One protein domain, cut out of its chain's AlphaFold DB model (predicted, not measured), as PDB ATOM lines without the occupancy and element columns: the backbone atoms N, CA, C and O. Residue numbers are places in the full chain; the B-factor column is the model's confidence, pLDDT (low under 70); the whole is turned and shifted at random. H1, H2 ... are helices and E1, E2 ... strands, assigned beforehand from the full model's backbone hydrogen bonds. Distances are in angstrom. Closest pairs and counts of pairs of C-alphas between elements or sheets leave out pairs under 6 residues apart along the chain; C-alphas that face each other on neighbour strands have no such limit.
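This is residues 362 to 518 of the 518 residues of an uncharacterized protein of Lysobacter antibioticus (UniProt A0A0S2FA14). A twisted sheet of five parallel strands makes the core, with H1 packed over one face and H4 over the other. H2 sits beyond one end of H1, the short H3 beside H4, and the short H5 beside H1, near the end of the chain. The 157 printed residues hold, in order, E1 H1 E2 H2 H3 E3 H4 E4 E5 H5; the sheet's order is E3 E2 E1 E4 E5. The class is mixed, helices and strands, though under half of the residues are in named elements. The whole is compact, with a radius of gyration of the C-alphas of 14.8 A, and rounded, spanning 39 by 38 by 32 A.

Start at E1, residues 368 to 374, an inner strand. Its parallel neighbours are E2, residues 409 to 413, where N 371 and O 409 are 2.8 A apart, and E4, residues 482 to 488, where N 370 and O 483 are 2.9 A apart, both within hydrogen-bond range. The edge strands are E3, residues 462 to 465, beside E2 with N 410 and O 463 at 2.8 A, and E5, residues 503 to 507, beside E4 with N 504 and O 484 at 2.8 A. H1, residues 381 to 395, is on the sheet at a height of 9.5 A, over E2; H4, residues 468 to 477, is on the opposite face at 9.7 A, over E2 and E1, giving three layers. E1, H1, E2 form a strand-helix-strand unit, two parallel neighbour strands with a helix between; so do E2, E3 with H2, residues 417 to 429, and H3, residues 447 to 451. E3, H4, E4 form a split unit, with E2 and E1 between its strands; the three crossovers are right-handed. H2 touches residues 381 to 385 of H1 at a steep tilt of 61 degrees, the closest C-alphas being Val 381 and Leu 423, 5.5 A apart. H3 touches H4, with C-alphas 447 and 474 closest at 5.9 A. H5, residues 513 to 517, only just touches H1, with 3 pairs of C-alphas within 8 A, the closest Met 387 and Lys 515 at 6.9 A. H2, H3 and H5 only graze the sheet. In the five helices every O i to N i+4 pair is within hydrogen-bond range.

Find C-alpha 368 at (-15.421, 21.151, -62.723); from there E1 runs 19.5 A, as E4 does. H1 starts at C-alpha 381, (-17.838, 25.307, -87.068), and runs 20.7 A. H2 spans 18.3 A and H4 14.3 A. H5 ends at C-alpha 517, (-18.194, 8.510, -76.008).

The printed part has no cut. The C-alphas of Leu 362 and Gly 442 are farthest apart, at 41.6 A. Look for the long links at residues 396 to 408, 430 to 446 and 489 to 502. The mean pLDDT of the printed part is 90.0, and residue 362 alone is under 70.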
ATOM      1  N   LEU A 362     -25.073   7.872 -63.050       63.81
ATOM      2  CA  LEU A 362     -26.505   8.151 -62.831       63.81
ATOM      3  C   LEU A 362     -26.732   9.516 -62.162       63.81
ATOM      4  O   LEU A 362     -27.650  10.253 -62.520       63.81
ATOM      5  N   ASN A 363     -25.867   9.865 -61.209       71.88
ATOM      6  CA  ASN A 363     -25.862  11.155 -60.532       71.88
ATOM      7  C   ASN A 363     -24.583  11.888 -60.896       71.88
ATOM      8  O   ASN A 363     -23.525  11.537 -60.392       71.88
ATOM      9  N   ILE A 364     -24.693  12.896 -61.760       76.44
ATOM     10  CA  ILE A 364     -23.552  13.706 -62.185       76.44
ATOM     11  C   ILE A 364     -23.109  14.569 -60.993       76.44
ATOM     12  O   ILE A 364     -23.844  15.490 -60.629       76.44
ATOM     13  N   PRO A 365     -21.937  14.316 -60.381       76.69
ATOM     14  CA  PRO A 365     -21.466  15.121 -59.265       76.69
ATOM     15  C   PRO A 365     -21.097  16.534 -59.733       76.69
ATOM     16  O   PRO A 365     -20.637  16.727 -60.870       76.69
ATOM     17  N   SER A 366     -21.255  17.507 -58.830       81.88
ATOM     18  CA  SER A 366     -20.855  18.900 -59.045       81.88
ATOM     19  C   SER A 366     -19.329  19.020 -58.999       81.88
ATOM     20  O   SER A 366     -18.709  19.199 -57.953       81.88
ATOM     21  N   VAL A 367     -18.716  18.807 -60.162       85.31
ATOM     22  CA  VAL A 367     -17.267  18.759 -60.392       85.31
ATOM     23  C   VAL A 367     -16.963  19.604 -61.621       85.31
ATOM     24  O   VAL A 367     -17.675  19.525 -62.627       85.31
ATOM     25  N   HIS A 368     -15.886  20.388 -61.568       89.25
ATOM     26  CA  HIS A 368     -15.421  21.151 -62.723       89.25
ATOM     27  C   HIS A 368     -14.809  20.204 -63.761       89.25
ATOM     28  O   HIS A 368     -13.736  19.640 -63.548       89.25
ATOM     29  N   ARG A 369     -15.496  20.008 -64.886       93.31
ATOM     30  CA  ARG A 369     -15.037  19.122 -65.964       93.31
ATOM     31  C   ARG A 369     -14.413  19.933 -67.088       93.31
ATOM     32  O   ARG A 369     -15.050  20.852 -67.599       93.31
ATOM     33  N   PHE A 370     -13.194  19.570 -67.461       96.56
ATOM     34  CA  PHE A 370     -12.460  20.140 -68.583       96.56
ATOM     35  C   PHE A 370     -12.471  19.143 -69.733       96.56
ATOM     36  O   PHE A 370     -11.978  18.029 -69.579       96.56
ATOM     37  N   PHE A 371     -13.028  19.547 -70.866       97.44
ATOM     38  CA  PHE A 371     -12.996  18.798 -72.115       97.44
ATOM     39  C   PHE A 371     -11.962  19.455 -73.025       97.44
ATOM     40  O   PHE A 371     -12.188  20.547 -73.548       97.44
ATOM     41  N   LEU A 372     -10.807  18.813 -73.162       97.62
ATOM     42  CA  LEU A 372      -9.738  19.243 -74.057       97.62
ATOM     43  C   LEU A 372      -9.870  18.424 -75.334       97.62
ATOM     44  O   LEU A 372      -9.776  17.201 -75.279       97.62
ATOM     45  N   ILE A 373     -10.129  19.075 -76.459       96.38
ATOM     46  CA  ILE A 373     -10.485  18.398 -77.705       96.38
ATOM     47  C   ILE A 373      -9.526  18.843 -78.799       96.38
ATOM     48  O   ILE A 373      -9.527  20.011 -79.175       96.38
ATOM     49  N   GLU A 374      -8.722  17.918 -79.310       94.62
ATOM     50  CA  GLU A 374      -7.910  18.153 -80.503       94.62
ATOM     51  C   GLU A 374      -8.796  18.249 -81.748       94.62
ATOM     52  O   GLU A 374      -9.646  17.392 -81.999       94.62
ATOM     53  N   THR A 375      -8.607  19.311 -82.529       90.44
ATOM     54  CA  THR A 375      -9.314  19.517 -83.792       90.44
ATOM     55  C   THR A 375      -8.414  19.121 -84.956       90.44
ATOM     56  O   THR A 375      -7.360  19.721 -85.156       90.44
ATOM     57  N   GLY A 376      -8.831  18.117 -85.732       78.31
ATOM     58  CA  GLY A 376      -8.134  17.711 -86.956       78.31
ATOM     59  C   GLY A 376      -8.374  18.659 -88.145       78.31
ATOM     60  O   GLY A 376      -9.235  19.540 -88.075       78.31
ATOM     61  N   PRO A 377      -7.659  18.472 -89.267       70.00
ATOM     62  CA  PRO A 377      -7.888  19.246 -90.486       70.00
ATOM     63  C   PRO A 377      -9.297  18.997 -91.051       70.00
ATOM     64  O   PRO A 377      -9.756  17.859 -91.124       70.00
ATOM     65  N   GLY A 378      -9.981  20.066 -91.476       71.75
ATOM     66  CA  GLY A 378     -11.297  19.987 -92.129       71.75
ATOM     67  C   GLY A 378     -12.507  19.945 -91.190       71.75
ATOM     68  O   GLY A 378     -13.618  19.674 -91.648       71.75
ATOM     69  N   GLN A 379     -12.326  20.214 -89.894       80.69
ATOM     70  CA  GLN A 379     -13.456  20.354 -88.976       80.69
ATOM     71  C   GLN A 379     -14.259  21.618 -89.275       80.69
ATOM     72  O   GLN A 379     -13.706  22.671 -89.565       80.69
ATOM     73  N   THR A 380     -15.586  21.510 -89.208       87.50
ATOM     74  CA  THR A 380     -16.475  22.648 -89.470       87.50
ATOM     75  C   THR A 380     -16.953  23.274 -88.166       87.50
ATOM     76  O   THR A 380     -17.175  22.576 -87.170       87.50
ATOM     77  N   VAL A 381     -17.215  24.584 -88.191       90.06
ATOM     78  CA  VAL A 381     -17.838  25.307 -87.068       90.06
ATOM     79  C   VAL A 381     -19.155  24.644 -86.639       90.06
ATOM     80  O   VAL A 381     -19.432  24.542 -85.443       90.06
ATOM     81  N   ALA A 382     -19.927  24.098 -87.585       90.62
ATOM     82  CA  ALA A 382     -21.158  23.364 -87.300       90.62
ATOM     83  C   ALA A 382     -20.915  22.115 -86.431       90.62
ATOM     84  O   ALA A 382     -21.614  21.922 -85.432       90.62
ATOM     85  N   THR A 383     -19.899  21.308 -86.756       90.38
ATOM     86  CA  THR A 383     -19.516  20.123 -85.969       90.38
ATOM     87  C   THR A 383     -19.089  20.515 -84.551       90.38
ATOM     88  O   THR A 383     -19.540  19.914 -83.572       90.38
ATOM     89  N   LEU A 384     -18.267  21.563 -84.420       93.31
ATOM     90  CA  LEU A 384     -17.804  22.072 -83.122       93.31
ATOM     91  C   LEU A 384     -18.962  22.618 -82.276       93.31
ATOM     92  O   LEU A 384     -19.023  22.374 -81.066       93.31
ATOM     93  N   LYS A 385     -19.919  23.309 -82.907       94.50
ATOM     94  CA  LYS A 385     -21.136  23.816 -82.263       94.50
ATOM     95  C   LYS A 385     -22.008  22.684 -81.740       94.50
ATOM     96  O   LYS A 385     -22.447  22.725 -80.589       94.50
ATOM     97  N   GLU A 386     -22.247  21.664 -82.559       92.94
ATOM     98  CA  GLU A 386     -23.032  20.493 -82.170       92.94
ATOM     99  C   GLU A 386     -22.398  19.768 -80.976       92.94
ATOM    100  O   GLU A 386     -23.082  19.449 -80.002       92.94
ATOM    101  N   MET A 387     -21.079  19.583 -81.001       92.88
ATOM    102  CA  MET A 387     -20.350  18.940 -79.914       92.88
ATOM    103  C   MET A 387     -20.332  19.782 -78.632       92.88
ATOM    104  O   MET A 387     -20.570  19.251 -77.547       92.88
ATOM    105  N   THR A 388     -20.143  21.099 -78.743       95.19
ATOM    106  CA  THR A 388     -20.235  22.030 -77.605       95.19
ATOM    107  C   THR A 388     -21.595  21.908 -76.916       95.19
ATOM    108  O   THR A 388     -21.679  21.804 -75.690       95.19
ATOM    109  N   ARG A 389     -22.675  21.845 -77.704       94.62
ATOM    110  CA  ARG A 389     -24.037  21.645 -77.193       94.62
ATOM    111  C   ARG A 389     -24.238  20.276 -76.569       94.62
ATOM    112  O   ARG A 389     -24.886  20.193 -75.529       94.62
ATOM    113  N   LEU A 390     -23.711  19.216 -77.180       94.00
ATOM    114  CA  LEU A 390     -23.794  17.862 -76.639       94.00
ATOM    115  C   LEU A 390     -23.155  17.792 -75.248       94.00
ATOM    116  O   LEU A 390     -23.805  17.337 -74.303       94.00
ATOM    117  N   ILE A 391     -21.921  18.289 -75.127       94.50
ATOM    118  CA  ILE A 391     -21.166  18.305 -73.872       94.50
ATOM    119  C   ILE A 391     -21.916  19.128 -72.828       94.50
ATOM    120  O   ILE A 391     -22.173  18.637 -71.734       94.50
ATOM    121  N   ALA A 392     -22.336  20.347 -73.164       92.94
ATOM    122  CA  ALA A 392     -23.065  21.198 -72.232       92.94
ATOM    123  C   ALA A 392     -24.410  20.593 -71.802       92.94
ATOM    124  O   ALA A 392     -24.741  20.622 -70.623       92.94
ATOM    125  N   ARG A 393     -25.174  19.987 -72.720       91.75
ATOM    126  CA  ARG A 393     -26.449  19.324 -72.402       91.75
ATOM    127  C   ARG A 393     -26.262  18.173 -71.417       91.75
ATOM    128  O   ARG A 393     -27.098  17.994 -70.539       91.75
ATOM    129  N   LYS A 394     -25.203  17.378 -71.585       89.75
ATOM    130  CA  LYS A 394     -24.936  16.217 -70.729       89.75
ATOM    131  C   LYS A 394     -24.240  16.582 -69.421       89.75
ATOM    132  O   LYS A 394     -24.504  15.944 -68.413       89.75
ATOM    133  N   TRP A 395     -23.388  17.604 -69.425       90.06
ATOM    134  CA  TRP A 395     -22.456  17.902 -68.330       90.06
ATOM    135  C   TRP A 395     -22.637  19.292 -67.719       90.06
ATOM    136  O   TRP A 395     -21.736  19.795 -67.046       90.06
ATOM    137  N   SER A 396     -23.805  19.903 -67.908       88.44
ATOM    138  CA  SER A 396     -24.212  21.112 -67.199       88.44
ATOM    139  C   SER A 396     -25.523  20.897 -66.451       88.44
ATOM    140  O   SER A 396     -26.491  20.359 -66.989       88.44
ATOM    141  N   ARG A 397     -25.566  21.369 -65.205       87.62
ATOM    142  CA  ARG A 397     -26.784  21.504 -64.405       87.62
ATOM    143  C   ARG A 397     -26.805  22.905 -63.813       87.62
ATOM    144  O   ARG A 397     -26.009  23.221 -62.938       87.62
ATOM    145  N   THR A 398     -27.690  23.754 -64.330       84.81
ATOM    146  CA  THR A 398     -27.826  25.166 -63.916       84.81
ATOM    147  C   THR A 398     -29.249  25.516 -63.498       84.81
ATOM    148  O   THR A 398     -29.668  26.662 -63.636       84.81
ATOM    149  N   SER A 399     -30.046  24.522 -63.107       82.88
ATOM    150  CA  SER A 399     -31.421  24.760 -62.674       82.88
ATOM    151  C   SER A 399     -31.439  25.373 -61.273       82.88
ATOM    152  O   SER A 399     -30.524  25.158 -60.482       82.88
ATOM    153  N   LYS A 400     -32.526  26.076 -60.939       81.25
ATOM    154  CA  LYS A 400     -32.769  26.629 -59.592       81.25
ATOM    155  C   LYS A 400     -32.740  25.577 -58.477       81.25
ATOM    156  O   LYS A 400     -32.542  25.916 -57.320       81.25
ATOM    157  N   LEU A 401     -33.001  24.319 -58.832       82.06
ATOM    158  CA  LEU A 401     -33.092  23.195 -57.902       82.06
ATOM    159  C   LEU A 401     -31.737  22.525 -57.640       82.06
ATOM    160  O   LEU A 401     -31.652  21.696 -56.741       82.06
ATOM    161  N   GLU A 402     -30.701  22.840 -58.422       83.31
ATOM    162  CA  GLU A 402     -29.361  22.288 -58.233       83.31
ATOM    163  C   GLU A 402     -28.617  23.118 -57.168       83.31
ATOM    164  O   GLU A 402     -28.334  24.289 -57.421       83.31
ATOM    165  N   PRO A 403     -28.277  22.561 -55.986       81.06
ATOM    166  CA  PRO A 403     -27.652  23.330 -54.905       81.06
ATOM    167  C   PRO A 403     -26.245  23.818 -55.251       81.06
ATOM    168  O   PRO A 403     -25.796  24.845 -54.745       81.06
ATOM    169  N   GLN A 404     -25.532  23.072 -56.101       84.19
ATOM    170  CA  GLN A 404     -24.223  23.464 -56.617       84.19
ATOM    171  C   GLN A 404     -24.216  23.389 -58.140       84.19
ATOM    172  O   GLN A 404     -23.709  22.412 -58.701       84.19
ATOM    173  N   PRO A 405     -24.763  24.406 -58.824       87.44
ATOM    174  CA  PRO A 405     -24.776  24.448 -60.273       87.44
ATOM    175  C   PRO A 405     -23.376  24.362 -60.880       87.44
ATOM    176  O   PRO A 405     -22.409  24.939 -60.372       87.44
ATOM    177  N   PHE A 406     -23.272  23.686 -62.019       89.50
ATOM    178  CA  PHE A 406     -22.015  23.535 -62.739       89.50
ATOM    179  C   PHE A 406     -22.217  23.515 -64.256       89.50
ATOM    180  O   PHE A 406     -23.276  23.171 -64.789       89.50
ATOM    181  N   CYS A 407     -21.154  23.877 -64.965       92.50
ATOM    182  CA  CYS A 407     -21.055  23.788 -66.412       92.50
ATOM    183  C   CYS A 407     -19.616  23.410 -66.803       92.50
ATOM    184  O   CYS A 407     -18.684  23.675 -66.031       92.50
ATOM    185  N   PRO A 408     -19.420  22.780 -67.969       95.12
ATOM    186  CA  PRO A 408     -18.109  22.321 -68.395       95.12
ATOM    187  C   PRO A 408     -17.242  23.468 -68.927       95.12
ATOM    188  O   PRO A 408     -17.750  24.488 -69.403       95.12
ATOM    189  N   TYR A 409     -15.929  23.257 -68.870       97.19
ATOM    190  CA  TYR A 409     -14.930  24.030 -69.601       97.19
ATOM    191  C   TYR A 409     -14.554  23.263 -70.867       97.19
ATOM    192  O   TYR A 409     -14.334  22.053 -70.801       97.19
ATOM    193  N   ILE A 410     -14.466  23.949 -72.001       97.88
ATOM    194  CA  ILE A 410     -14.064  23.354 -73.278       97.88
ATOM    195  C   ILE A 410     -12.865  24.118 -73.831       97.88
ATOM    196  O   ILE A 410     -12.885  25.346 -73.898       97.88
ATOM    197  N   TYR A 411     -11.836  23.381 -74.233       97.69
ATOM    198  CA  TYR A 411     -10.669  23.896 -74.939       97.69
ATOM    199  C   TYR A 411     -10.505  23.126 -76.248       97.69
ATOM    200  O   TYR A 411     -10.383  21.901 -76.226       97.69
ATOM    201  N   PHE A 412     -10.491  23.841 -77.372       95.94
ATOM    202  CA  PHE A 412     -10.218  23.264 -78.686       95.94
ATOM    203  C   PHE A 412      -8.739  23.448 -79.024       95.94
ATOM    204  O   PHE A 412      -8.274  24.569 -79.228       95.94
ATOM    205  N   HIS A 413      -7.987  22.351 -79.041       95.25
ATOM    206  CA  HIS A 413      -6.566  22.356 -79.351       95.25
ATOM    207  C   HIS A 413      -6.340  22.312 -80.863       95.25
ATOM    208  O   HIS A 413      -6.896  21.454 -81.541       95.25
ATOM    209  N   GLY A 414      -5.502  23.218 -81.369       91.12
ATOM    210  CA  GLY A 414      -5.178  23.312 -82.796       91.12
ATOM    211  C   GLY A 414      -6.194  24.092 -83.637       91.12
ATOM    212  O   GLY A 414      -5.985  24.229 -84.838       91.12
ATOM    213  N   LEU A 415      -7.255  24.635 -83.029       92.56
ATOM    214  CA  LEU A 415      -8.267  25.414 -83.742       92.56
ATOM    215  C   LEU A 415      -7.769  26.848 -84.016       92.56
ATOM    216  O   LEU A 415      -7.356  27.529 -83.070       92.56
ATOM    217  N   PRO A 416      -7.834  27.342 -85.267       92.19
ATOM    218  CA  PRO A 416      -7.518  28.730 -85.589       92.19
ATOM    219  C   PRO A 416      -8.387  29.737 -84.819       92.19
ATOM    220  O   PRO A 416      -9.556  29.491 -84.512       92.19
ATOM    221  N   ALA A 417      -7.812  30.898 -84.495       91.50
ATOM    222  CA  ALA A 417      -8.481  31.903 -83.665       91.50
ATOM    223  C   ALA A 417      -9.748  32.479 -84.326       91.50
ATOM    224  O   ALA A 417     -10.740  32.741 -83.647       91.50
ATOM    225  N   ASP A 418      -9.729  32.656 -85.644       92.25
ATOM    226  CA  ASP A 418     -10.860  33.106 -86.454       92.25
ATOM    227  C   ASP A 418     -12.008  32.087 -86.471       92.25
ATOM    228  O   ASP A 418     -13.167  32.473 -86.301       92.25
ATOM    229  N   GLU A 419     -11.704  30.790 -86.568       92.88
ATOM    230  CA  GLU A 419     -12.705  29.725 -86.451       92.88
ATOM    231  C   GLU A 419     -13.310  29.649 -85.043       92.88
ATOM    232  O   GLU A 419     -14.530  29.520 -84.896       92.88
ATOM    233  N   LEU A 420     -12.493  29.806 -83.992       94.94
ATOM    234  CA  LEU A 420     -12.980  29.870 -82.610       94.94
ATOM    235  C   LEU A 420     -13.917  31.071 -82.396       94.94
ATOM    236  O   LEU A 420     -14.951  30.949 -81.731       94.94
ATOM    237  N   ILE A 421     -13.587  32.230 -82.974       94.69
ATOM    238  CA  ILE A 421     -14.464  33.411 -82.973       94.69
ATOM    239  C   ILE A 421     -15.766  33.107 -83.725       94.69
ATOM    240  O   ILE A 421     -16.844  33.462 -83.237       94.69
ATOM    241  N   GLY A 422     -15.689  32.428 -84.873       94.81
ATOM    242  CA  GLY A 422     -16.849  31.963 -85.635       94.81
ATOM    243  C   GLY A 422     -17.783  31.084 -84.800       94.81
ATOM    244  O   GLY A 422     -18.978  31.370 -84.704       94.81
ATOM    245  N   LEU A 423     -17.231  30.092 -84.097       95.94
ATOM    246  CA  LEU A 423     -17.972  29.217 -83.185       95.94
ATOM    247  C   LEU A 423     -18.691  29.999 -82.081       95.94
ATOM    248  O   LEU A 423     -19.886  29.800 -81.854       95.94
ATOM    249  N   LYS A 424     -17.985  30.907 -81.398       96.38
ATOM    250  CA  LYS A 424     -18.579  31.740 -80.340       96.38
ATOM    251  C   LYS A 424     -19.702  32.621 -80.875       96.38
ATOM    252  O   LYS A 424     -20.728  32.774 -80.214       96.38
ATOM    253  N   ARG A 425     -19.524  33.188 -82.073       95.94
ATOM    254  CA  ARG A 425     -20.537  34.014 -82.734       95.94
ATOM    255  C   ARG A 425     -21.804  33.212 -83.011       95.94
ATOM    256  O   ARG A 425     -22.876  33.669 -82.630       95.94
ATOM    257  N   GLU A 426     -21.683  32.029 -83.609       96.25
ATOM    258  CA  GLU A 426     -22.843  31.172 -83.882       96.25
ATOM    259  C   GLU A 426     -23.554  30.723 -82.599       96.25
ATOM    260  O   GLU A 426     -24.780  30.740 -82.531       96.25
ATOM    261  N   LEU A 427     -22.804  30.351 -81.553       96.00
ATOM    262  CA  LEU A 427     -23.390  29.985 -80.260       96.00
ATOM    263  C   LEU A 427     -24.191  31.148 -79.659       96.00
ATOM    264  O   LEU A 427     -25.329  30.949 -79.236       96.00
ATOM    265  N   ASN A 428     -23.631  32.360 -79.671       93.44
ATOM    266  CA  ASN A 428     -24.304  33.551 -79.156       93.44
ATOM    267  C   ASN A 428     -25.539  33.938 -79.985       93.44
ATOM    268  O   ASN A 428     -26.560  34.298 -79.400       93.44
ATOM    269  N   GLN A 429     -25.478  33.837 -81.317       94.31
ATOM    270  CA  GLN A 429     -26.629  34.074 -82.205       94.31
ATOM    271  C   GLN A 429     -27.791  33.126 -81.903       94.31
ATOM    272  O   GLN A 429     -28.948  33.535 -81.925       94.31
ATOM    273  N   ASP A 430     -27.473  31.886 -81.535       92.38
ATOM    274  CA  ASP A 430     -28.454  30.878 -81.144       92.38
ATOM    275  C   ASP A 430     -28.910  31.021 -79.668       92.38
ATOM    276  O   ASP A 430     -29.552  30.121 -79.120       92.38
ATOM    277  N   GLY A 431     -28.554  32.118 -78.985       91.50
ATOM    278  CA  GLY A 431     -28.902  32.378 -77.582       91.50
ATOM    279  C   GLY A 431     -28.184  31.473 -76.572       91.50
ATOM    280  O   GLY A 431     -28.572  31.397 -75.404       91.50
ATOM    281  N   PHE A 432     -27.139  30.760 -76.997       92.81
ATOM    282  CA  PHE A 432     -26.394  29.829 -76.160       92.81
ATOM    283  C   PHE A 432     -25.283  30.560 -75.400       92.81
ATOM    284  O   PHE A 432     -24.182  30.744 -75.911       92.81
ATOM    285  N   LYS A 433     -25.578  30.993 -74.170       92.81
ATOM    286  CA  LYS A 433     -24.679  31.860 -73.399       92.81
ATOM    287  C   LYS A 433     -23.384  31.159 -72.976       92.81
ATOM    288  O   LYS A 433     -23.408  30.158 -72.248       92.81
ATOM    289  N   ILE A 434     -22.264  31.748 -73.390       95.25
ATOM    290  CA  ILE A 434     -20.895  31.313 -73.090       95.25
ATOM    291  C   ILE A 434     -20.118  32.418 -72.368       95.25
ATOM    292  O   ILE A 434     -20.466  33.591 -72.477       95.25
ATOM    293  N   ILE A 435     -19.067  32.038 -71.644       95.75
ATOM    294  CA  ILE A 435     -18.032  32.957 -71.144       95.75
ATOM    295  C   ILE A 435     -16.653  32.416 -71.514       95.75
ATOM    296  O   ILE A 435     -16.495  31.202 -71.676       95.75
ATOM    297  N   ASP A 436     -15.664  33.293 -71.639       95.69
ATOM    298  CA  ASP A 436     -14.306  32.924 -72.053       95.69
ATOM    299  C   ASP A 436     -13.181  33.595 -71.247       95.69
ATOM    300  O   ASP A 436     -12.008  33.422 -71.575       95.69
ATOM    301  N   GLY A 437     -13.528  34.306 -70.168       95.00
ATOM    302  CA  GLY A 437     -12.570  34.963 -69.276       95.00
ATOM    303  C   GLY A 437     -12.086  36.333 -69.745       95.00
ATOM    304  O   GLY A 437     -11.088  36.811 -69.218       95.00
ATOM    305  N   HIS A 438     -12.747  36.950 -70.728       94.75
ATOM    306  CA  HIS A 438     -12.471  38.322 -71.157       94.75
ATOM    307  C   HIS A 438     -13.725  39.188 -70.980       94.75
ATOM    308  O   HIS A 438     -14.716  39.012 -71.687       94.75
ATOM    309  N   ASP A 439     -13.686  40.136 -70.043       90.88
ATOM    310  CA  ASP A 439     -14.880  40.894 -69.635       90.88
ATOM    311  C   ASP A 439     -15.328  41.955 -70.650       90.88
ATOM    312  O   ASP A 439     -16.499  42.334 -70.696       90.88
ATOM    313  N   PHE A 440     -14.403  42.448 -71.471       91.75
ATOM    314  CA  PHE A 440     -14.663  43.456 -72.493       91.75
ATOM    315  C   PHE A 440     -13.726  43.280 -73.694       91.75
ATOM    316  O   PHE A 440     -12.759  42.517 -73.665       91.75
ATOM    317  N   GLN A 441     -14.021  43.985 -74.788       89.31
ATOM    318  CA  GLN A 441     -13.224  43.907 -76.010       89.31
ATOM    319  C   GLN A 441     -11.783  44.369 -75.754       89.31
ATOM    320  O   GLN A 441     -11.551  45.517 -75.386       89.31
ATOM    321  N   GLY A 442     -10.822  43.476 -75.994       91.81
ATOM    322  CA  GLY A 442      -9.401  43.743 -75.768       91.81
ATOM    323  C   GLY A 442      -8.945  43.591 -74.315       91.81
ATOM    324  O   GLY A 442      -7.794  43.901 -74.033       91.81
ATOM    325  N   ALA A 443      -9.809  43.120 -73.407       93.56
ATOM    326  CA  ALA A 443      -9.413  42.790 -72.041       93.56
ATOM    327  C   ALA A 443      -8.369  41.666 -72.020       93.56
ATOM    328  O   ALA A 443      -8.443  40.728 -72.821       93.56
ATOM    329  N   ASP A 444      -7.456  41.714 -71.053       95.62
ATOM    330  CA  ASP A 444      -6.618  40.568 -70.711       95.62
ATOM    331  C   ASP A 444      -7.467  39.415 -70.157       95.62
ATOM    332  O   ASP A 444      -8.604  39.599 -69.721       95.62
ATOM    333  N   PHE A 445      -6.914  38.202 -70.194       96.50
ATOM    334  CA  PHE A 445      -7.576  37.033 -69.625       96.50
ATOM    335  C   PHE A 445      -7.618  37.128 -68.095       96.50
ATOM    336  O   PHE A 445      -6.566  37.150 -67.451       96.50
ATOM    337  N   ASP A 446      -8.822  37.089 -67.526       95.88
ATOM    338  CA  ASP A 446      -9.058  37.033 -66.090       95.88
ATOM    339  C   ASP A 446      -9.597  35.662 -65.648       95.88
ATOM    340  O   ASP A 446     -10.594  35.116 -66.137       95.88
ATOM    341  N   VAL A 447      -8.909  35.107 -64.656       95.19
ATOM    342  CA  VAL A 447      -9.241  33.832 -64.030       95.19
ATOM    343  C   VAL A 447     -10.535  33.934 -63.226       95.19
ATOM    344  O   VAL A 447     -11.309  32.973 -63.216       95.19
ATOM    345  N   GLU A 448     -10.806  35.061 -62.567       94.44
ATOM    346  CA  GLU A 448     -12.047  35.215 -61.803       94.44
ATOM    347  C   GLU A 448     -13.259  35.344 -62.734       94.44
ATOM    348  O   GLU A 448     -14.269  34.666 -62.507       94.44
ATOM    349  N   SER A 449     -13.116  36.066 -63.849       94.19
ATOM    350  CA  SER A 449     -14.099  36.122 -64.937       94.19
ATOM    351  C   SER A 449     -14.478  34.734 -65.468       94.19
ATOM    352  O   SER A 449     -15.659  34.370 -65.494       94.19
ATOM    353  N   ILE A 450     -13.508  33.873 -65.813       94.88
ATOM    354  CA  ILE A 450     -13.853  32.529 -66.306       94.88
ATOM    355  C   ILE A 450     -14.396  31.620 -65.192       94.88
ATOM    356  O   ILE A 450     -15.151  30.683 -65.462       94.88
ATOM    357  N   LYS A 451     -14.055  31.863 -63.922       92.12
ATOM    358  CA  LYS A 451     -14.513  31.054 -62.780       92.12
ATOM    359  C   LYS A 451     -15.943  31.343 -62.347       92.12
ATOM    360  O   LYS A 451     -16.487  30.496 -61.634       92.12
ATOM    361  N   VAL A 452     -16.574  32.417 -62.833       90.75
ATOM    362  CA  VAL A 452     -17.954  32.811 -62.496       90.75
ATOM    363  C   VAL A 452     -18.877  31.598 -62.371       90.75
ATOM    364  O   VAL A 452     -18.960  30.745 -63.265       90.75
ATOM    365  N   HIS A 453     -19.535  31.482 -61.218       87.00
ATOM    366  CA  HIS A 453     -20.416  30.359 -60.929       87.00
ATOM    367  C   HIS A 453     -21.642  30.404 -61.850       87.00
ATOM    368  O   HIS A 453     -22.333  31.425 -61.888       87.00
ATOM    369  N   PRO A 454     -21.935  29.322 -62.597       88.50
ATOM    370  CA  PRO A 454     -23.150  29.274 -63.388       88.50
ATOM    371  C   PRO A 454     -24.353  29.222 -62.443       88.50
ATOM    372  O   PRO A 454     -24.319  28.588 -61.401       88.50
ATOM    373  N   THR A 455     -25.428  29.892 -62.810       86.56
ATOM    374  CA  THR A 455     -26.729  29.907 -62.126       86.56
ATOM    375  C   THR A 455     -27.830  30.004 -63.173       86.56
ATOM    376  O   THR A 455     -27.560  30.362 -64.326       86.56
ATOM    377  N   ASP A 456     -29.072  29.722 -62.788       82.44
ATOM    378  CA  ASP A 456     -30.232  29.891 -63.666       82.44
ATOM    379  C   ASP A 456     -30.363  31.340 -64.165       82.44
ATOM    380  O   ASP A 456     -30.667  31.554 -65.336       82.44
ATOM    381  N   VAL A 457     -30.032  32.315 -63.308       83.94
ATOM    382  CA  VAL A 457     -30.037  33.748 -63.632       83.94
ATOM    383  C   VAL A 457     -28.895  34.105 -64.578       83.94
ATOM    384  O   VAL A 457     -29.093  34.808 -65.567       83.94
ATOM    385  N   SER A 458     -27.683  33.605 -64.311       84.06
ATOM    386  CA  SER A 458     -26.532  33.879 -65.175       84.06
ATOM    387  C   SER A 458     -26.722  33.290 -66.574       84.06
ATOM    388  O   SER A 458     -26.174  33.834 -67.526       84.06
ATOM    389  N   GLY A 459     -27.466  32.184 -66.708       84.50
ATOM    390  CA  GLY A 459     -27.720  31.485 -67.967       84.50
ATOM    391  C   GLY A 459     -26.505  30.793 -68.597       84.50
ATOM    392  O   GLY A 459     -26.653  30.228 -69.677       84.50
ATOM    393  N   ILE A 460     -25.327  30.823 -67.963       91.75
ATOM    394  CA  ILE A 460     -24.066  30.314 -68.527       91.75
ATOM    395  C   ILE A 460     -24.161  28.801 -68.744       91.75
ATOM    396  O   ILE A 460     -24.395  28.049 -67.798       91.75
ATOM    397  N   LYS A 461     -23.962  28.346 -69.986       91.50
ATOM    398  CA  LYS A 461     -24.062  26.922 -70.354       91.50
ATOM    399  C   LYS A 461     -22.717  26.232 -70.517       91.50
ATOM    400  O   LYS A 461     -22.624  25.026 -70.303       91.50
ATOM    401  N   VAL A 462     -21.686  26.974 -70.901       95.19
ATOM    402  CA  VAL A 462     -20.334  26.453 -71.117       95.19
ATOM    403  C   VAL A 462     -19.316  27.577 -70.978       95.19
ATOM    404  O   VAL A 462     -19.631  28.749 -71.195       95.19
ATOM    405  N   LYS A 463     -18.090  27.203 -70.626       96.69
ATOM    406  CA  LYS A 463     -16.949  28.107 -70.518       96.69
ATOM    407  C   LYS A 463     -15.924  27.713 -71.575       96.69
ATOM    408  O   LYS A 463     -15.488  26.565 -71.586       96.69
ATOM    409  N   ILE A 464     -15.581  28.614 -72.490       97.31
ATOM    410  CA  ILE A 464     -14.675  28.324 -73.609       97.31
ATOM    411  C   ILE A 464     -13.304  28.912 -73.298       97.31
ATOM    412  O   ILE A 464     -13.180  30.107 -73.071       97.31
ATOM    413  N   ILE A 465     -12.273  28.075 -73.294       97.38
ATOM    414  CA  ILE A 465     -10.894  28.495 -73.047       97.38
ATOM    415  C   ILE A 465     -10.217  28.763 -74.391       97.38
ATOM    416  O   ILE A 465     -10.269  27.930 -75.293       97.38
ATOM    417  N   ASN A 466      -9.570  29.922 -74.515       94.94
ATOM    418  CA  ASN A 466      -9.086  30.420 -75.805       94.94
ATOM    419  C   ASN A 466      -7.739  29.837 -76.234       94.94
ATOM    420  O   ASN A 466      -7.486  29.671 -77.422       94.94
ATOM    421  N   ASN A 467      -6.855  29.556 -75.279       94.56
ATOM    422  CA  ASN A 467      -5.493  29.108 -75.542       94.56
ATOM    423  C   ASN A 467      -4.950  28.276 -74.364       94.56
ATOM    424  O   ASN A 467      -5.568  28.185 -73.299       94.56
ATOM    425  N   SER A 468      -3.789  27.654 -74.565       93.81
ATOM    426  CA  SER A 468      -3.159  26.757 -73.588       93.81
ATOM    427  C   SER A 468      -2.652  27.463 -72.321       93.81
ATOM    428  O   SER A 468      -2.630  26.850 -71.250       93.81
ATOM    429  N   ASP A 469      -2.285  28.744 -72.410       94.19
ATOM    430  CA  ASP A 469      -1.871  29.548 -71.253       94.19
ATOM    431  C   ASP A 469      -3.071  29.824 -70.333       94.19
ATOM    432  O   ASP A 469      -3.040  29.491 -69.146       94.19
ATOM    433  N   SER A 470      -4.191  30.291 -70.898       95.50
ATOM    434  CA  SER A 470      -5.462  30.443 -70.179       95.50
ATOM    435  C   SER A 470      -5.934  29.123 -69.564       95.50
ATOM    436  O   SER A 470      -6.429  29.117 -68.436       95.50
ATOM    437  N   LEU A 471      -5.748  27.988 -70.253       95.56
ATOM    438  CA  LEU A 471      -6.059  26.657 -69.714       95.56
ATOM    439  C   LEU A 471      -5.244  26.354 -68.452       95.56
ATOM    440  O   LEU A 471      -5.814  25.992 -67.423       95.56
ATOM    441  N   SER A 472      -3.925  26.531 -68.524       93.44
ATOM    442  CA  SER A 472      -3.003  26.261 -67.414       93.44
ATOM    443  C   SER A 472      -3.293  27.150 -66.201       93.44
ATOM    444  O   SER A 472      -3.340  26.658 -65.068       93.44
ATOM    445  N   LYS A 473      -3.574  28.439 -66.439       94.38
ATOM    446  CA  LYS A 473      -3.989  29.409 -65.411       94.38
ATOM    447  C   LYS A 473      -5.318  29.013 -64.761       94.38
ATOM    448  O   LYS A 473      -5.404  28.937 -63.535       94.38
ATOM    449  N   THR A 474      -6.328  28.690 -65.572       94.62
ATOM    450  CA  THR A 474      -7.665  28.289 -65.093       94.62
ATOM    451  C   THR A 474      -7.606  27.015 -64.265       94.62
ATOM    452  O   THR A 474      -8.198  26.951 -63.186       94.62
ATOM    453  N   LEU A 475      -6.883  25.999 -64.751       92.50
ATOM    454  CA  LEU A 475      -6.693  24.758 -64.018       92.50
ATOM    455  C   LEU A 475      -6.030  25.068 -62.681       92.50
ATOM    456  O   LEU A 475      -6.645  24.812 -61.656       92.50
ATOM    457  N   THR A 476      -4.853  25.688 -62.659       90.94
ATOM    458  CA  THR A 476      -4.118  25.973 -61.411       90.94
ATOM    459  C   THR A 476      -4.967  26.703 -60.363       90.94
ATOM    460  O   THR A 476      -4.913  26.346 -59.187       90.94
ATOM    461  N   ALA A 477      -5.814  27.648 -60.777       90.75
ATOM    462  CA  ALA A 477      -6.648  28.435 -59.871       90.75
ATOM    463  C   ALA A 477      -7.859  27.694 -59.269       90.75
ATOM    464  O   ALA A 477      -8.363  28.080 -58.212       90.75
ATOM    465  N   ILE A 478      -8.367  26.641 -59.916       87.31
ATOM    466  CA  ILE A 478      -9.525  25.888 -59.415       87.31
ATOM    467  C   ILE A 478      -9.039  24.777 -58.485       87.31
ATOM    468  O   ILE A 478      -8.605  23.720 -58.928       87.31
ATOM    469  N   VAL A 479      -9.150  25.007 -57.176       78.56
ATOM    470  CA  VAL A 479      -8.728  24.045 -56.137       78.56
ATOM    471  C   VAL A 479      -9.807  22.989 -55.835       78.56
ATOM    472  O   VAL A 479      -9.505  21.920 -55.309       78.56
ATOM    473  N   ARG A 480     -11.072  23.256 -56.194       75.69
ATOM    474  CA  ARG A 480     -12.205  22.327 -55.999       75.69
ATOM    475  C   ARG A 480     -12.062  21.068 -56.867       75.69
ATOM    476  O   ARG A 480     -11.259  21.032 -57.800       75.69
ATOM    477  N   SER A 481     -12.888  20.053 -56.592       84.12
ATOM    478  CA  SER A 481     -12.950  18.817 -57.378       84.12
ATOM    479  C   SER A 481     -13.074  19.117 -58.871       84.12
ATOM    480  O   SER A 481     -14.002  19.803 -59.315       84.12
ATOM    481  N   ARG A 482     -12.130  18.580 -59.644       89.81
ATOM    482  CA  ARG A 482     -12.011  18.777 -61.089       89.81
ATOM    483  C   ARG A 482     -11.593  17.485 -61.772       89.81
ATOM    484  O   ARG A 482     -10.887  16.682 -61.172       89.81
ATOM    485  N   ALA A 483     -12.025  17.313 -63.012       91.50
ATOM    486  CA  ALA A 483     -11.657  16.187 -63.862       91.50
ATOM    487  C   ALA A 483     -11.314  16.698 -65.262       91.50
ATOM    488  O   ALA A 483     -11.995  17.586 -65.784       91.50
ATOM    489  N   ILE A 484     -10.261  16.144 -65.854       95.19
ATOM    490  CA  ILE A 484      -9.770  16.504 -67.181       95.19
ATOM    491  C   ILE A 484     -10.008  15.313 -68.104       95.19
ATOM    492  O   ILE A 484      -9.526  14.214 -67.839       95.19
ATOM    493  N   PHE A 485     -10.734  15.547 -69.190       95.44
ATOM    494  CA  PHE A 485     -10.946  14.603 -70.276       95.44
ATOM    495  C   PHE A 485     -10.275  15.170 -71.522       95.44
ATOM    496  O   PHE A 485     -10.687  16.211 -72.031       95.44
ATOM    497  N   GLN A 486      -9.220  14.509 -71.984       95.50
ATOM    498  CA  GLN A 486      -8.456  14.919 -73.153       95.50
ATOM    499  C   GLN A 486      -8.697  13.947 -74.301       95.50
ATOM    500  O   GLN A 486      -8.317  12.782 -74.202       95.50
ATOM    501  N   PHE A 487      -9.292  14.445 -75.379       94.69
ATOM    502  CA  PHE A 487      -9.528  13.727 -76.624       94.69
ATOM    503  C   PHE A 487      -8.463  14.129 -77.642       94.69
ATOM    504  O   PHE A 487      -8.380  15.307 -77.992       94.69
ATOM    505  N   TYR A 488      -7.642  13.175 -78.076       92.56
ATOM    506  CA  TYR A 488      -6.512  13.404 -78.985       92.56
ATOM    507  C   TYR A 488      -6.526  12.414 -80.157       92.56
ATOM    508  O   TYR A 488      -7.090  11.327 -80.038       92.56
ATOM    509  N   LEU A 489      -5.915  12.786 -81.282       87.31
ATOM    510  CA  LEU A 489      -5.895  12.002 -82.521       87.31
ATOM    511  C   LEU A 489      -4.685  11.065 -82.575       87.31
ATOM    512  O   LEU A 489      -4.823   9.842 -82.635       87.31
ATOM    513  N   GLU A 490      -3.481  11.636 -82.513       82.81
ATOM    514  CA  GLU A 490      -2.231  10.874 -82.617       82.81
ATOM    515  C   GLU A 490      -1.454  10.870 -81.306       82.81
ATOM    516  O   GLU A 490      -1.069   9.813 -80.801       82.81
ATOM    517  N   LYS A 491      -1.228  12.056 -80.735       86.50
ATOM    518  CA  LYS A 491      -0.390  12.232 -79.554       86.50
ATOM    519  C   LYS A 491      -1.070  13.132 -78.540       86.50
ATOM    520  O   LYS A 491      -1.707  14.122 -78.874       86.50
ATOM    521  N   GLU A 492      -0.870  12.809 -77.271       90.56
ATOM    522  CA  GLU A 492      -1.282  13.668 -76.172       90.56
ATOM    523  C   GLU A 492      -0.656  15.069 -76.302       90.56
ATOM    524  O   GLU A 492       0.567  15.204 -76.379       90.56
ATOM    525  N   PHE A 493      -1.491  16.110 -76.286       91.81
ATOM    526  CA  PHE A 493      -1.060  17.508 -76.410       91.81
ATOM    527  C   PHE A 493      -1.025  18.267 -75.075       91.81
ATOM    528  O   PHE A 493      -0.565  19.405 -75.016       91.81
ATOM    529  N   PHE A 494      -1.527  17.660 -73.996       93.25
ATOM    530  CA  PHE A 494      -1.587  18.281 -72.678       93.25
ATOM    531  C   PHE A 494      -1.275  17.272 -71.559       93.25
ATOM    532  O   PHE A 494      -1.611  16.089 -71.640       93.25
ATOM    533  N   SER A 495      -0.617  17.743 -70.502       89.62
ATOM    534  CA  SER A 495      -0.278  16.967 -69.305       89.62
ATOM    535  C   SER A 495      -0.456  17.835 -68.065       89.62
ATOM    536  O   SER A 495       0.038  18.960 -68.034       89.62
ATOM    537  N   PHE A 496      -1.134  17.310 -67.043       87.38
ATOM    538  CA  PHE A 496      -1.336  18.006 -65.775       87.38
ATOM    539  C   PHE A 496      -0.853  17.139 -64.609       87.38
ATOM    540  O   PHE A 496      -1.505  16.162 -64.239       87.38
ATOM    541  N   ASP A 497       0.294  17.496 -64.029       77.69
ATOM    542  CA  ASP A 497       0.944  16.727 -62.963       77.69
ATOM    543  C   ASP A 497       0.294  16.997 -61.598       77.69
ATOM    544  O   ASP A 497       0.800  17.750 -60.767       77.69
ATOM    545  N   SER A 498      -0.859  16.372 -61.356       80.06
ATOM    546  CA  SER A 498      -1.523  16.390 -60.049       80.06
ATOM    547  C   SER A 498      -2.171  15.033 -59.753       80.06
ATOM    548  O   SER A 498      -3.229  14.742 -60.311       80.06
ATOM    549  N   PRO A 499      -1.618  14.217 -58.830       76.00
ATOM    550  CA  PRO A 499      -2.128  12.871 -58.532       76.00
ATOM    551  C   PRO A 499      -3.591  12.833 -58.063       76.00
ATOM    552  O   PRO A 499      -4.256  11.808 -58.169       76.00
ATOM    553  N   SER A 500      -4.089  13.946 -57.520       81.62
ATOM    554  CA  SER A 500      -5.453  14.099 -57.007       81.62
ATOM    555  C   SER A 500      -6.486  14.497 -58.066       81.62
ATOM    556  O   SER A 500      -7.678  14.520 -57.761       81.62
ATOM    557  N   VAL A 501      -6.060  14.831 -59.288       86.06
ATOM    558  CA  VAL A 501      -6.947  15.262 -60.373       86.06
ATOM    559  C   VAL A 501      -7.042  14.145 -61.409       86.06
ATOM    560  O   VAL A 501      -6.048  13.860 -62.075       86.06
ATOM    561  N   PRO A 502      -8.218  13.518 -61.592       89.06
ATOM    562  CA  PRO A 502      -8.416  12.560 -62.669       89.06
ATOM    563  C   PRO A 502      -8.133  13.212 -64.028       89.06
ATOM    564  O   PRO A 502      -8.846  14.132 -64.435       89.06
ATOM    565  N   HIS A 503      -7.105  12.729 -64.727       92.50
ATOM    566  CA  HIS A 503      -6.776  13.117 -66.100       92.50
ATOM    567  C   HIS A 503      -6.947  11.902 -67.010       92.50
ATOM    568  O   HIS A 503      -6.061  11.061 -67.137       92.50
ATOM    569  N   VAL A 504      -8.130  11.797 -67.614       90.69
ATOM    570  CA  VAL A 504      -8.484  10.731 -68.552       90.69
ATOM    571  C   VAL A 504      -8.066  11.159 -69.952       90.69
ATOM    572  O   VAL A 504      -8.470  12.219 -70.432       90.69
ATOM    573  N   LYS A 505      -7.264  10.326 -70.611       91.00
ATOM    574  CA  LYS A 505      -6.740  10.577 -71.952       91.00
ATOM    575  C   LYS A 505      -7.332   9.543 -72.895       91.00
ATOM    576  O   LYS A 505      -7.163   8.349 -72.676       91.00
ATOM    577  N   ILE A 506      -8.062  10.008 -73.898       89.19
ATOM    578  CA  ILE A 506      -8.850   9.176 -74.801       89.19
ATOM    579  C   ILE A 506      -8.397   9.471 -76.221       89.19
ATOM    580  O   ILE A 506      -8.504  10.607 -76.685       89.19
ATOM    581  N   ARG A 507      -7.902   8.448 -76.913       86.62
ATOM    582  CA  ARG A 507      -7.616   8.567 -78.336       86.62
ATOM    583  C   ARG A 507      -8.899   8.382 -79.142       86.62
ATOM    584  O   ARG A 507      -9.677   7.475 -78.857       86.62
ATOM    585  N   VAL A 508      -9.106   9.234 -80.137       87.06
ATOM    586  CA  VAL A 508     -10.211   9.154 -81.102       87.06
ATOM    587  C   VAL A 508      -9.654   9.218 -82.519       87.06
ATOM    588  O   VAL A 508      -8.602   9.815 -82.726       87.06
ATOM    589  N   ASP A 509     -10.333   8.613 -83.495       82.81
ATOM    590  CA  ASP A 509      -9.887   8.706 -84.894       82.81
ATOM    591  C   ASP A 509     -10.338  10.034 -85.513       82.81
ATOM    592  O   ASP A 509      -9.661  10.615 -86.358       82.81
ATOM    593  N   GLU A 510     -11.505  10.515 -85.085       85.94
ATOM    594  CA  GLU A 510     -12.115  11.754 -85.544       85.94
ATOM    595  C   GLU A 510     -12.970  12.389 -84.443       85.94
ATOM    596  O   GLU A 510     -13.427  11.737 -83.504       85.94
ATOM    597  N   ILE A 511     -13.225  13.693 -84.564       86.00
ATOM    598  CA  ILE A 511     -13.939  14.463 -83.539       86.00
ATOM    599  C   ILE A 511     -15.368  13.949 -83.292       86.00
ATOM    600  O   ILE A 511     -15.929  14.114 -82.210       86.00
ATOM    601  N   THR A 512     -15.976  13.333 -84.304       86.19
ATOM    602  CA  THR A 512     -17.323  12.760 -84.267       86.19
ATOM    603  C   THR A 512     -17.415  11.559 -83.335       86.19
ATOM    604  O   THR A 512     -18.473  11.369 -82.737       86.19
ATOM    605  N   ASP A 513     -16.319  10.834 -83.098       87.94
ATOM    606  CA  ASP A 513     -16.270   9.716 -82.145       87.94
ATOM    607  C   ASP A 513     -16.601  10.163 -80.718       87.94
ATOM    608  O   ASP A 513     -17.203   9.419 -79.940       87.94
ATOM    609  N   ILE A 514     -16.280  11.417 -80.378       89.88
ATOM    610  CA  ILE A 514     -16.581  12.016 -79.072       89.88
ATOM    611  C   ILE A 514     -18.090  11.989 -78.807       89.88
ATOM    612  O   ILE A 514     -18.500  11.824 -77.659       89.88
ATOM    613  N   LYS A 515     -18.929  12.074 -79.851       88.44
ATOM    614  CA  LYS A 515     -20.392  12.015 -79.709       88.44
ATOM    615  C   LYS A 515     -20.882  10.667 -79.187       88.44
ATOM    616  O   LYS A 515     -21.878  10.613 -78.467       88.44
ATOM    617  N   GLU A 516     -20.181   9.595 -79.536       88.06
ATOM    618  CA  GLU A 516     -20.498   8.246 -79.075       88.06
ATOM    619  C   GLU A 516     -19.909   7.949 -77.695       88.06
ATOM    620  O   GLU A 516     -20.429   7.094 -76.973       88.06
ATOM    621  N   ILE A 517     -18.859   8.672 -77.301       88.25
ATOM    622  CA  ILE A 517     -18.194   8.510 -76.008       88.25
ATOM    623  C   ILE A 517     -18.899   9.316 -74.904       88.25
ATOM    624  O   ILE A 517     -19.157   8.771 -73.830       88.25
ATOM    625  N   VAL A 518     -19.186  10.598 -75.155       87.88
ATOM    626  CA  VAL A 518     -19.676  11.576 -74.162       87.88
ATOM    627  C   VAL A 518     -21.181  11.559 -74.060       87.88
ATOM    628  O   VAL A 518     -21.868  11.683 -75.097       87.88
TER     629      VAL A 518